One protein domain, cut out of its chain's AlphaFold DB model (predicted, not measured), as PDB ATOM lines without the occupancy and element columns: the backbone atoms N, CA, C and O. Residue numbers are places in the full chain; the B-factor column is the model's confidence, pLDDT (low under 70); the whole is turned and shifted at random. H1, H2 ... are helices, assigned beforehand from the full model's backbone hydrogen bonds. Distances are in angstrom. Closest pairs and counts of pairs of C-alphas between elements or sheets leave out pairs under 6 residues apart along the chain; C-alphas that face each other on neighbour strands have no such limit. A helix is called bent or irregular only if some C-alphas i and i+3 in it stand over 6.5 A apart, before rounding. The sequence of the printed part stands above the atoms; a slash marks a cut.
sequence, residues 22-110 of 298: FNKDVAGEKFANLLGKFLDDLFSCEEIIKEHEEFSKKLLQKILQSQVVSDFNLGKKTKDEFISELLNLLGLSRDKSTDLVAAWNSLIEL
ATOM      1  N   PHE A  22      20.931   2.624 -94.871       76.81
ATOM      2  CA  PHE A  22      19.803   3.351 -94.308       76.81
ATOM      3  C   PHE A  22      20.273   4.196 -93.126       76.81
ATOM      4  O   PHE A  22      20.338   3.699 -92.000       76.81
ATOM      5  N   ASN A  23      20.610   5.459 -93.384       83.69
ATOM      6  CA  ASN A  23      21.086   6.383 -92.359       83.69
ATOM      7  C   ASN A  23      19.898   7.030 -91.627       83.69
ATOM      8  O   ASN A  23      19.447   8.133 -91.944       83.69
ATOM      9  N   LYS A  24      19.331   6.275 -90.679       84.62
ATOM     10  CA  LYS A  24      18.149   6.696 -89.913       84.62
ATOM     11  C   LYS A  24      18.448   7.862 -88.974       84.62
ATOM     12  O   LYS A  24      17.580   8.709 -88.804       84.62
ATOM     13  N   ASP A  25      19.644   7.918 -88.401       85.62
ATOM     14  CA  ASP A  25      19.989   8.965 -87.438       85.62
ATOM     15  C   ASP A  25      20.079  10.330 -88.137       85.62
ATOM     16  O   ASP A  25      19.338  11.244 -87.778       85.62
ATOM     17  N   VAL A  26      20.839  10.431 -89.237       88.62
ATOM     18  CA  VAL A  26      20.949  11.677 -90.022       88.62
ATOM     19  C   VAL A  26      19.608  12.089 -90.625       88.62
ATOM     20  O   VAL A  26      19.267  13.270 -90.655       88.62
ATOM     21  N   ALA A  27      18.818  11.137 -91.126       87.62
ATOM     22  CA  ALA A  27      17.487  11.456 -91.635       87.62
ATOM     23  C   ALA A  27      16.561  11.986 -90.534       87.62
ATOM     24  O   ALA A  27      15.881  12.986 -90.752       87.62
ATOM     25  N   GLY A  28      16.550  11.346 -89.363       88.69
ATOM     26  CA  GLY A  28      15.762  11.792 -88.216       88.69
ATOM     27  C   GLY A  28      16.127  13.210 -87.793       88.69
ATOM     28  O   GLY A  28      15.232  14.036 -87.634       88.69
ATOM     29  N   GLU A  29      17.422  13.509 -87.710       91.44
ATOM     30  CA  GLU A  29      17.932  14.845 -87.396       91.44
ATOM     31  C   GLU A  29      17.482  15.886 -88.429       91.44
ATOM     32  O   GLU A  29      16.926  16.924 -88.076       91.44
ATOM     33  N   LYS A  30      17.607  15.597 -89.731       92.75
ATOM     34  CA  LYS A  30      17.131  16.525 -90.772       92.75
ATOM     35  C   LYS A  30      15.621  16.762 -90.712       92.75
ATOM     36  O   LYS A  30      15.172  17.880 -90.961       92.75
ATOM     37  N   PHE A  31      14.836  15.743 -90.360       91.94
ATOM     38  CA  PHE A  31      13.402  15.909 -90.116       91.94
ATOM     39  C   PHE A  31      13.107  16.722 -88.849       91.94
ATOM     40  O   PHE A  31      12.144  17.487 -88.839       91.94
ATOM     41  N   ALA A  32      13.923  16.608 -87.802       90.44
ATOM     42  CA  ALA A  32      13.799  17.439 -86.609       90.44
ATOM     43  C   ALA A  32      14.129  18.913 -86.905       90.44
ATOM     44  O   ALA A  32      13.362  19.802 -86.525       90.44
ATOM     45  N   ASN A  33      15.182  19.173 -87.685       90.69
ATOM     46  CA  ASN A  33      15.578  20.518 -88.114       90.69
ATOM     47  C   ASN A  33      14.467  21.219 -88.916       90.69
ATOM     48  O   ASN A  33      14.219  22.411 -88.733       90.69
ATOM     49  N   LEU A  34      13.729  20.479 -89.751       89.88
ATOM     50  CA  LEU A  34      12.549  20.997 -90.458       89.88
ATOM     51  C   LEU A  34      11.457  21.520 -89.515       89.88
ATOM     52  O   LEU A  34      10.756  22.467 -89.860       89.88
ATOM     53  N   LEU A  35      11.331  20.923 -88.329       87.38
ATOM     54  CA  LEU A  35      10.394  21.330 -87.281       87.38
ATOM     55  C   LEU A  35      10.976  22.407 -86.348       87.38
ATOM     56  O   LEU A  35      10.403  22.678 -85.291       87.38
ATOM     57  N   GLY A  36      12.119  23.002 -86.705       84.25
ATOM     58  CA  GLY A  36      12.803  24.006 -85.891       84.25
ATOM     59  C   GLY A  36      13.461  23.435 -84.634       84.25
ATOM     60  O   GLY A  36      13.665  24.162 -83.665       84.25
ATOM     61  N   LYS A  37      13.743  22.128 -84.606       82.00
ATOM     62  CA  LYS A  37      14.487  21.468 -83.528       82.00
ATOM     63  C   LYS A  37      15.911  21.232 -84.006       82.00
ATOM     64  O   LYS A  37      16.194  20.145 -84.482       82.00
ATOM     65  N   PHE A  38      16.769  22.244 -83.917       79.75
ATOM     66  CA  PHE A  38      18.166  22.140 -84.338       79.75
ATOM     67  C   PHE A  38      19.045  21.595 -83.217       79.75
ATOM     68  O   PHE A  38      18.869  21.977 -82.063       79.75
ATOM     69  N   LEU A  39      19.991  20.718 -83.562       69.75
ATOM     70  CA  LEU A  39      21.003  20.228 -82.625       69.75
ATOM     71  C   LEU A  39      21.972  21.354 -82.216       69.75
ATOM     72  O   LEU A  39      22.334  21.451 -81.049       69.75
ATOM     73  N   ASP A  40      22.319  22.241 -83.156       65.62
ATOM     74  CA  ASP A  40      23.242  23.370 -82.939       65.62
ATOM     75  C   ASP A  40      22.694  24.435 -81.970       65.62
ATOM     76  O   ASP A  40      23.464  25.171 -81.352       65.62
ATOM     77  N   ASP A  41      21.368  24.497 -81.798       58.59
ATOM     78  CA  ASP A  41      20.702  25.404 -80.853       58.59
ATOM     79  C   ASP A  41      20.730  24.871 -79.406       58.59
ATOM     80  O   ASP A  41      20.285  25.546 -78.471       58.59
ATOM     81  N   LEU A  42      21.229  23.650 -79.198       61.75
ATOM     82  CA  LEU A  42      21.290  23.007 -77.894       61.75
ATOM     83  C   LEU A  42      22.662  23.271 -77.269       61.75
ATOM     84  O   LEU A  42      23.705  22.894 -77.800       61.75
ATOM     85  N   PHE A  43      22.668  23.904 -76.094       60.25
ATOM     86  CA  PHE A  43      23.863  23.965 -75.250       60.25
ATOM     87  C   PHE A  43      24.422  22.549 -75.042       60.25
ATOM     88  O   PHE A  43      23.639  21.604 -74.994       60.25
ATOM     89  N   SER A  44      25.748  22.409 -74.893       67.81
ATOM     90  CA  SER A  44      26.514  21.145 -74.786       67.81
ATOM     91  C   SER A  44      26.198  20.293 -73.537       67.81
ATOM     92  O   SER A  44      27.088  19.841 -72.822       67.81
ATOM     93  N   CYS A  45      24.920  20.110 -73.234       76.50
ATOM     94  CA  CYS A  45      24.371  19.312 -72.161       76.50
ATOM     95  C   CYS A  45      23.986  17.944 -72.727       76.50
ATOM     96  O   CYS A  45      23.133  17.839 -73.610       76.50
ATOM     97  N   GLU A  46      24.602  16.887 -72.202       81.81
ATOM     98  CA  GLU A  46      24.387  15.515 -72.675       81.81
ATOM     99  C   GLU A  46      22.926  15.050 -72.572       81.81
ATOM    100  O   GLU A  46      22.479  14.255 -73.397       81.81
ATOM    101  N   GLU A  47      22.173  15.526 -71.577       83.25
ATOM    102  CA  GLU A  47      20.755  15.178 -71.411       83.25
ATOM    103  C   GLU A  47      19.908  15.752 -72.549       83.25
ATOM    104  O   GLU A  47      19.132  15.028 -73.169       83.25
ATOM    105  N   ILE A  48      20.138  17.019 -72.897       79.94
ATOM    106  CA  ILE A  48      19.426  17.707 -73.977       79.94
ATOM    107  C   ILE A  48      19.744  17.066 -75.341       79.94
ATOM    108  O   ILE A  48      18.851  16.889 -76.171       79.94
ATOM    109  N   ILE A  49      21.000  16.657 -75.563       83.88
ATOM    110  CA  ILE A  49      21.404  15.930 -76.778       83.88
ATOM    111  C   ILE A  49      20.650  14.595 -76.879       83.88
ATOM    112  O   ILE A  49      20.081  14.285 -77.927       83.88
ATOM    113  N   LYS A  50      20.572  13.824 -75.784       86.25
ATOM    114  CA  LYS A  50      19.842  12.544 -75.758       86.25
ATOM    115  C   LYS A  50      18.349  12.716 -76.028       86.25
ATOM    116  O   LYS A  50      17.779  11.931 -76.783       86.25
ATOM    117  N   GLU A  51      17.721  13.740 -75.449       86.12
ATOM    118  CA  GLU A  51      16.311  14.054 -75.711       86.12
ATOM    119  C   GLU A  51      16.067  14.380 -77.189       86.12
ATOM    120  O   GLU A  51      15.098  13.898 -77.785       86.12
ATOM    121  N   HIS A  52      16.965  15.157 -77.801       87.50
ATOM    122  CA  HIS A  52      16.896  15.472 -79.223       87.50
ATOM    123  C   HIS A  52      17.049  14.217 -80.096       87.50
ATOM    124  O   HIS A  52      16.239  13.991 -80.996       87.50
ATOM    125  N   GLU A  53      18.039  13.364 -79.823       89.25
ATOM    126  CA  GLU A  53      18.222  12.110 -80.561       89.25
ATOM    127  C   GLU A  53      16.997  11.192 -80.457       89.25
ATOM    128  O   GLU A  53      16.568  10.591 -81.448       89.25
ATOM    129  N   GLU A  54      16.409  11.077 -79.264       91.25
ATOM    130  CA  GLU A  54      15.210  10.270 -79.047       91.25
ATOM    131  C   GLU A  54      14.007  10.842 -79.808       91.25
ATOM    132  O   GLU A  54      13.250  10.088 -80.432       91.25
ATOM    133  N   PHE A  55      13.851  12.168 -79.812       91.12
ATOM    134  CA  PHE A  55      12.840  12.852 -80.611       91.12
ATOM    135  C   PHE A  55      13.015  12.560 -82.106       91.12
ATOM    136  O   PHE A  55      12.065  12.111 -82.751       91.12
ATOM    137  N   SER A  56      14.227  12.736 -82.637       91.31
ATOM    138  CA  SER A  56      14.577  12.483 -84.039       91.31
ATOM    139  C   SER A  56      14.266  11.041 -84.456       91.31
ATOM    140  O   SER A  56      13.631  10.803 -85.490       91.31
ATOM    141  N   LYS A  57      14.610  10.063 -83.607       90.12
ATOM    142  CA  LYS A  57      14.304   8.639 -83.827       90.12
ATOM    143  C   LYS A  57      12.797   8.369 -83.843       90.12
ATOM    144  O   LYS A  57      12.306   7.715 -84.768       90.12
ATOM    145  N   LYS A  58      12.046   8.886 -82.863       91.19
ATOM    146  CA  LYS A  58      10.582   8.710 -82.779       91.19
ATOM    147  C   LYS A  58       9.854   9.375 -83.943       91.19
ATOM    148  O   LYS A  58       8.930   8.783 -84.507       91.19
ATOM    149  N   LEU A  59      10.273  10.583 -84.320       91.50
ATOM    150  CA  LEU A  59       9.723  11.314 -85.456       91.50
ATOM    151  C   LEU A  59       9.901  10.515 -86.744       91.50
ATOM    152  O   LEU A  59       8.920  10.248 -87.442       91.50
ATOM    153  N   LEU A  60      11.129  10.072 -87.028       90.81
ATOM    154  CA  LEU A  60      11.400   9.288 -88.224       90.81
ATOM    155  C   LEU A  60      10.610   7.977 -88.231       90.81
ATOM    156  O   LEU A  60      10.034   7.615 -89.255       90.81
ATOM    157  N   GLN A  61      10.538   7.275 -87.099       87.12
ATOM    158  CA  GLN A  61       9.751   6.048 -86.996       87.12
ATOM    159  C   GLN A  61       8.279   6.292 -87.353       87.12
ATOM    160  O   GLN A  61       7.711   5.536 -88.141       87.12
ATOM    161  N   LYS A  62       7.680   7.371 -86.835       89.31
ATOM    162  CA  LYS A  62       6.295   7.747 -87.143       89.31
ATOM    163  C   LYS A  62       6.101   8.070 -88.627       89.31
ATOM    164  O   LYS A  62       5.104   7.649 -89.210       89.31
ATOM    165  N   ILE A  63       7.053   8.772 -89.246       87.88
ATOM    166  CA  ILE A  63       7.034   9.057 -90.689       87.88
ATOM    167  C   ILE A  63       7.087   7.748 -91.486       87.88
ATOM    168  O   ILE A  63       6.233   7.519 -92.341       87.88
ATOM    169  N   LEU A  64       8.041   6.864 -91.185       84.62
ATOM    170  CA  LEU A  64       8.232   5.599 -91.905       84.62
ATOM    171  C   LEU A  64       7.041   4.640 -91.762       84.62
ATOM    172  O   LEU A  64       6.761   3.879 -92.684       84.62
ATOM    173  N   GLN A  65       6.331   4.687 -90.633       84.69
ATOM    174  CA  GLN A  65       5.120   3.898 -90.382       84.69
ATOM    175  C   GLN A  65       3.845   4.530 -90.964       84.69
ATOM    176  O   GLN A  65       2.770   3.937 -90.875       84.69
ATOM    177  N   SER A  66       3.933   5.726 -91.551       84.19
ATOM    178  CA  SER A  66       2.767   6.412 -92.104       84.19
ATOM    179  C   SER A  66       2.246   5.751 -93.383       84.19
ATOM    180  O   SER A  66       3.001   5.228 -94.211       84.19
ATOM    181  N   GLN A  67       0.931   5.850 -93.595       83.19
ATOM    182  CA  GLN A  67       0.302   5.401 -94.839       83.19
ATOM    183  C   GLN A  67       0.831   6.171 -96.058       83.19
ATOM    184  O   GLN A  67       0.957   5.591 -97.133       83.19
ATOM    185  N   VAL A  68       1.199   7.446 -95.879       86.25
ATOM    186  CA  VAL A  68       1.773   8.310 -96.925       86.25
ATOM    187  C   VAL A  68       3.047   7.685 -97.501       86.25
ATOM    188  O   VAL A  68       3.160   7.516 -98.717       86.25
ATOM    189  N   VAL A  69       3.973   7.264 -96.631       84.50
ATOM    190  CA  VAL A  69       5.216   6.586 -97.033       84.50
ATOM    191  C   VAL A  69       4.932   5.215 -97.645       84.50
ATOM    192  O   VAL A  69       5.510   4.876 -98.678       84.50
ATOM    193  N   SER A  70       4.028   4.432 -97.048       76.25
ATOM    194  CA  SER A  70       3.645   3.118 -97.582       76.25
ATOM    195  C   SER A  70       3.108   3.225 -99.015       76.25
ATOM    196  O   SER A  70       3.559   2.516 -99.914       76.25
ATOM    197  N   ASP A  71       2.194   4.161 -99.259       74.94
ATOM    198  CA  ASP A  71       1.597   4.381-100.572       74.94
ATOM    199  C   ASP A  71       2.609   4.895-101.597       74.94
ATOM    200  O   ASP A  71       2.572   4.463-102.753       74.94
ATOM    201  N   PHE A  72       3.535   5.760-101.178       81.00
ATOM    202  CA  PHE A  72       4.596   6.265-102.045       81.00
ATOM    203  C   PHE A  72       5.595   5.175-102.445       81.00
ATOM    204  O   PHE A  72       5.871   5.004-103.632       81.00
ATOM    205  N   ASN A  73       6.054   4.357-101.493       71.00
ATOM    206  CA  ASN A  73       6.906   3.196-101.777       71.00
ATOM    207  C   ASN A  73       6.209   2.178-102.699       71.00
ATOM    208  O   ASN A  73       6.862   1.479-103.467       71.00
ATOM    209  N   LEU A  74       4.875   2.111-102.661       67.69
ATOM    210  CA  LEU A  74       4.064   1.265-103.537       67.69
ATOM    211  C   LEU A  74       3.700   1.920-104.880       67.69
ATOM    212  O   LEU A  74       2.848   1.364-105.590       67.69
ATOM    213  N   GLY A  75       4.259   3.092-105.201       67.38
ATOM    214  CA  GLY A  75       4.003   3.832-106.440       67.38
ATOM    215  C   GLY A  75       2.552   4.293-106.608       67.38
ATOM    216  O   GLY A  75       2.091   4.472-107.732       67.38
ATOM    217  N   LYS A  76       1.784   4.411-105.515       71.62
ATOM    218  CA  LYS A  76       0.399   4.914-105.561       71.62
ATOM    219  C   LYS A  76       0.326   6.442-105.590       71.62
ATOM    220  O   LYS A  76      -0.744   6.965-105.869       71.62
ATOM    221  N   LYS A  77       1.431   7.112-105.259       72.19
ATOM    222  CA  LYS A  77       1.561   8.569-105.207       72.19
ATOM    223  C   LYS A  77       2.709   9.010-106.102       72.19
ATOM    224  O   LYS A  77       3.749   8.350-106.152       72.19
ATOM    225  N   THR A  78       2.516  10.124-106.786       81.56
ATOM    226  CA  THR A  78       3.575  10.885-107.451       81.56
ATOM    227  C   THR A  78       4.486  11.557-106.419       81.56
ATOM    228  O   THR A  78       4.182  11.587-105.222       81.56
ATOM    229  N   LYS A  79       5.617  12.111-106.874       86.38
ATOM    230  CA  LYS A  79       6.536  12.872-106.012       86.38
ATOM    231  C   LYS A  79       5.827  14.061-105.359       86.38
ATOM    232  O   LYS A  79       5.924  14.228-104.149       86.38
ATOM    233  N   ASP A  80       5.073  14.828-106.141       87.69
ATOM    234  CA  ASP A  80       4.405  16.041-105.661       87.69
ATOM    235  C   ASP A  80       3.286  15.736-104.660       87.69
ATOM    236  O   ASP A  80       3.154  16.436-103.654       87.69
ATOM    237  N   GLU A  81       2.516  14.665-104.889       87.56
ATOM    238  CA  GLU A  81       1.509  14.180-103.934       87.56
ATOM    239  C   GLU A  81       2.162  13.722-102.629       87.56
ATOM    240  O   GLU A  81       1.716  14.106-101.549       87.56
ATOM    241  N   PHE A  82       3.249  12.947-102.714       92.12
ATOM    242  CA  PHE A  82       3.989  12.501-101.536       92.12
ATOM    243  C   PHE A  82       4.550  13.675-100.729       92.12
ATOM    244  O   PHE A  82       4.351  13.726 -99.517       92.12
ATOM    245  N   ILE A  83       5.210  14.631-101.391       95.44
ATOM    246  CA  ILE A  83       5.780  15.819-100.743       95.44
ATOM    247  C   ILE A  83       4.666  16.627-100.074       95.44
ATOM    248  O   ILE A  83       4.777  16.958 -98.897       95.44
ATOM    249  N   SER A  84       3.572  16.895-100.789       95.69
ATOM    250  CA  SER A  84       2.455  17.687-100.263       95.69
ATOM    251  C   SER A  84       1.791  17.019 -99.054       95.69
ATOM    252  O   SER A  84       1.527  17.676 -98.048       95.69
ATOM    253  N   GLU A  85       1.546  15.709 -99.111       96.19
ATOM    254  CA  GLU A  85       0.938  14.972 -97.998       96.19
ATOM    255  C   GLU A  85       1.875  14.820 -96.801       96.19
ATOM    256  O   GLU A  85       1.418  14.901 -95.661       96.19
ATOM    257  N   LEU A  86       3.176  14.635 -97.034       95.56
ATOM    258  CA  LEU A  86       4.149  14.544 -95.952       95.56
ATOM    259  C   LEU A  86       4.362  15.906 -95.270       95.56
ATOM    260  O   LEU A  86       4.447  15.950 -94.047       95.56
ATOM    261  N   LEU A  87       4.361  17.017 -96.018       96.12
ATOM    262  CA  LEU A  87       4.355  18.366 -95.435       96.12
ATOM    263  C   LEU A  87       3.126  18.584 -94.550       96.12
ATOM    264  O   LEU A  87       3.267  19.006 -93.404       96.12
ATOM    265  N   ASN A  88       1.939  18.213 -95.038       95.94
ATOM    266  CA  ASN A  88       0.702  18.307 -94.262       95.94
ATOM    267  C   ASN A  88       0.746  17.435 -92.996       95.94
ATOM    268  O   ASN A  88       0.329  17.885 -91.931       95.94
ATOM    269  N   LEU A  89       1.288  16.212 -93.086       93.81
ATOM    270  CA  LEU A  89       1.466  15.318 -91.935       93.81
ATOM    271  C   LEU A  89       2.364  15.940 -90.854       93.81
ATOM    272  O   LEU A  89       2.158  15.695 -89.665       93.81
ATOM    273  N   LEU A  90       3.355  16.724 -91.273       93.50
ATOM    274  CA  LEU A  90       4.310  17.402 -90.400       93.50
ATOM    275  C   LEU A  90       3.858  18.810 -89.980       93.50
ATOM    276  O   LEU A  90       4.531  19.433 -89.163       93.50
ATOM    277  N   GLY A  91       2.735  19.313 -90.504       94.19
ATOM    278  CA  GLY A  91       2.279  20.685 -90.263       94.19
ATOM    279  C   GLY A  91       3.208  21.750 -90.859       94.19
ATOM    280  O   GLY A  91       3.305  22.847 -90.319       94.19
ATOM    281  N   LEU A  92       3.914  21.416 -91.942       94.50
ATOM    282  CA  LEU A  92       4.891  22.277 -92.605       94.50
ATOM    283  C   LEU A  92       4.301  22.958 -93.843       94.50
ATOM    284  O   LEU A  92       3.433  22.423 -94.532       94.50
ATOM    285  N   SER A  93       4.815  24.144 -94.148       93.38
ATOM    286  CA  SER A  93       4.445  24.932 -95.319       93.38
ATOM    287  C   SER A  93       5.167  24.471 -96.592       93.38
ATOM    288  O   SER A  93       6.197  23.796 -96.558       93.38
ATOM    289  N   ARG A  94       4.618  24.840 -97.759       92.38
ATOM    290  CA  ARG A  94       5.096  24.367 -99.071       92.38
ATOM    291  C   ARG A  94       6.517  24.819 -99.422       92.38
ATOM    292  O   ARG A  94       7.197  24.120-100.169       92.38
ATOM    293  N   ASP A  95       6.995  25.931 -98.874       93.38
ATOM    294  CA  ASP A  95       8.378  26.402 -99.043       93.38
ATOM    295  C   ASP A  95       9.422  25.411 -98.496       93.38
ATOM    296  O   ASP A  95      10.550  25.395 -98.978       93.38
ATOM    297  N   LYS A  96       9.033  24.503 -97.589       94.38
ATOM    298  CA  LYS A  96       9.900  23.440 -97.050       94.38
ATOM    299  C   LYS A  96      10.033  22.209 -97.944       94.38
ATOM    300  O   LYS A  96      10.695  21.249 -97.559       94.38
ATOM    301  N   SER A  97       9.441  22.216 -99.141       94.25
ATOM    302  CA  SER A  97       9.471  21.066-100.060       94.25
ATOM    303  C   SER A  97      10.898  20.597-100.375       94.25
ATOM    304  O   SER A  97      11.180  19.404-100.301       94.25
ATOM    305  N   THR A  98      11.811  21.522-100.688       93.88
ATOM    306  CA  THR A  98      13.206  21.194-101.033       93.88
ATOM    307  C   THR A  98      13.951  20.574 -99.853       93.88
ATOM    308  O   THR A  98      14.608  19.544-100.001       93.88
ATOM    309  N   ASP A  99      13.799  21.167 -98.670       93.75
ATOM    310  CA  ASP A  99      14.429  20.692 -97.438       93.75
ATOM    311  C   ASP A  99      13.886  19.310 -97.035       93.75
ATOM    312  O   ASP A  99      14.646  18.425 -96.639       93.75
ATOM    313  N   LEU A 100      12.579  19.080 -97.217       95.56
ATOM    314  CA  LEU A 100      11.943  17.779 -97.010       95.56
ATOM    315  C   LEU A 100      12.489  16.719 -97.959       95.56
ATOM    316  O   LEU A 100      12.790  15.610 -97.519       95.56
ATOM    317  N   VAL A 101      12.650  17.038 -99.245       93.75
ATOM    318  CA  VAL A 101      13.261  16.110-100.205       93.75
ATOM    319  C   VAL A 101      14.698  15.798 -99.797       93.75
ATOM    320  O   VAL A 101      15.096  14.634 -99.837       93.75
ATOM    321  N   ALA A 102      15.468  16.791 -99.347       92.12
ATOM    322  CA  ALA A 102      16.835  16.590 -98.871       92.12
ATOM    323  C   ALA A 102      16.905  15.707 -97.608       92.12
ATOM    324  O   ALA A 102      17.779  14.838 -97.526       92.12
ATOM    325  N   ALA A 103      15.983  15.890 -96.657       93.56
ATOM    326  CA  ALA A 103      15.841  15.053 -95.462       93.56
ATOM    327  C   ALA A 103      15.412  13.619 -95.813       93.56
ATOM    328  O   ALA A 103      15.997  12.644 -95.349       93.56
ATOM    329  N   TRP A 104      14.438  13.465 -96.710       93.94
ATOM    330  CA  TRP A 104      14.000  12.154 -97.187       93.94
ATOM    331  C   TRP A 104      15.123  11.403 -97.907       93.94
ATOM    332  O   TRP A 104      15.338  10.206 -97.701       93.94
ATOM    333  N   ASN A 105      15.873  12.112 -98.745       90.88
ATOM    334  CA  ASN A 105      16.977  11.545 -99.499       90.88
ATOM    335  C   ASN A 105      18.187  11.223 -98.622       90.88
ATOM    336  O   ASN A 105      18.969  10.361 -99.018       90.88
ATOM    337  N   SER A 106      18.371  11.831 -97.444       89.62
ATOM    338  CA  SER A 106      19.468  11.447 -96.539       89.62
ATOM    339  C   SER A 106      19.275  10.076 -95.896       89.62
ATOM    340  O   SER A 106      20.234   9.547 -95.350       89.62
ATOM    341  N   LEU A 107      18.092   9.460 -96.022       85.56
ATOM    342  CA  LEU A 107      17.892   8.060 -95.643       85.56
ATOM    343  C   LEU A 107      18.802   7.109 -96.411       85.56
ATOM    344  O   LEU A 107      19.113   6.051 -95.887       85.56
ATOM    345  N   ILE A 108      19.192   7.449 -97.640       85.25
ATOM    346  CA  ILE A 108      20.037   6.604 -98.484       85.25
ATOM    347  C   ILE A 108      21.448   7.167 -98.505       85.25
ATOM    348  O   ILE A 108      21.654   8.303 -98.923       85.25
ATOM    349  N   GLU A 109      22.429   6.354 -98.154       81.12
ATOM    350  CA  GLU A 109      23.845   6.700 -98.248       81.12
ATOM    351  C   GLU A 109      24.637   5.553 -98.882       81.12
ATOM    352  O   GLU A 109      24.223   4.397 -98.808       81.12
ATOM    353  N   LEU A 110      25.760   5.869 -99.526       76.69
ATOM    354  CA  LEU A 110      26.762   4.882 -99.921       76.69
ATOM    355  C   LEU A 110      28.023   5.167 -99.112       76.69
ATOM    356  O   LEU A 110      28.541   6.279 -99.171       76.69
TER     357      LEU A 110
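This is residues 22 to 110 of the 298 residues of an uncharacterized protein of Candidatus Rickettsiella isopodorum (UniProt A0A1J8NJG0). Two helices, H1 and H5, stand side by side and run opposite ways as a pair in the middle; long H2 crosses H1, and shorter H4 crosses H5 on the same side of the pair. H2 runs along the long axis of an elongated body, with the long link of residues 35 to 45 at one end, and H3, at the other end, folds back onto H4 as a helical hairpin. The printed part has 89 residues with five named helices, H1 to H5 in order along the chain, and no named strand; the class is all helix. The whole is compact, with a radius of gyration of the C-alphas of 13.4 A, and spans 43 by 26 by 23 A.

H1, residues 24 to 34, touches H2, residues 46 to 64, about perpendicular at 85 degrees. Their closest C-alphas are those of Gly 28 and Ser 56, 4.4 A apart, and H2 touches H1 with residues 53 to 60 alone. H2 is close to H3, residues 67 to 73, but not clearly touching: the closest C-alphas, Ile 63 and Val 69, are 7.0 A apart. H3 and H4, residues 79 to 90, form a helical hairpin; they touch at a shallow tilt of 28 degrees, opposite ways, with the C-alphas of Phe 72 and Phe 82 closest at 6.3 A. H4, with residues 83 to 87 alone, touches H5, residues 94 to 105, about perpendicular at 78 degrees; the closest C-alphas, Ile 83 and Ser 97, are 6.5 A apart. H5 also touches H1 at a shallow tilt of 11 degrees, opposite ways, with the C-alphas of Lys 30 and Ala 103 closest at 5.1 A. H2 and H5 are apart, and H2 and H4 are only just apart, at 8.1 A. In H1, H2, H3 and H4 every O i to N i+4 pair is within hydrogen-bond range; in H5 6 of 8 are.

H1 begins at C-alpha 24, (18.149, 6.696, -89.913), and is 15.4 A long from first to last C-alpha. H2, the longest helix, measures 27.0 A and ends at C-alpha 64, (8.232, 5.599, -91.905). H3 measures 9.8 A and H4 16.4 A. H5 measures 17.5 A and ends at C-alpha 105, (16.977, 11.545, -99.499); it is irregular, with C-alphas 95 and 98 7.4 A apart.

The two C-alphas farthest apart, those of Cys 45 and Lys 76, are 43.6 A apart, while those of Phe 22 and Leu 110, the first and last printed, are 9.1 A apart. The printed part has no cut. The link from H1 to H2, 11 residues, is long; the other three are tight. The mean pLDDT of the printed part is 85.7, and residues 39 to 44 and 74 to 75 are under 70.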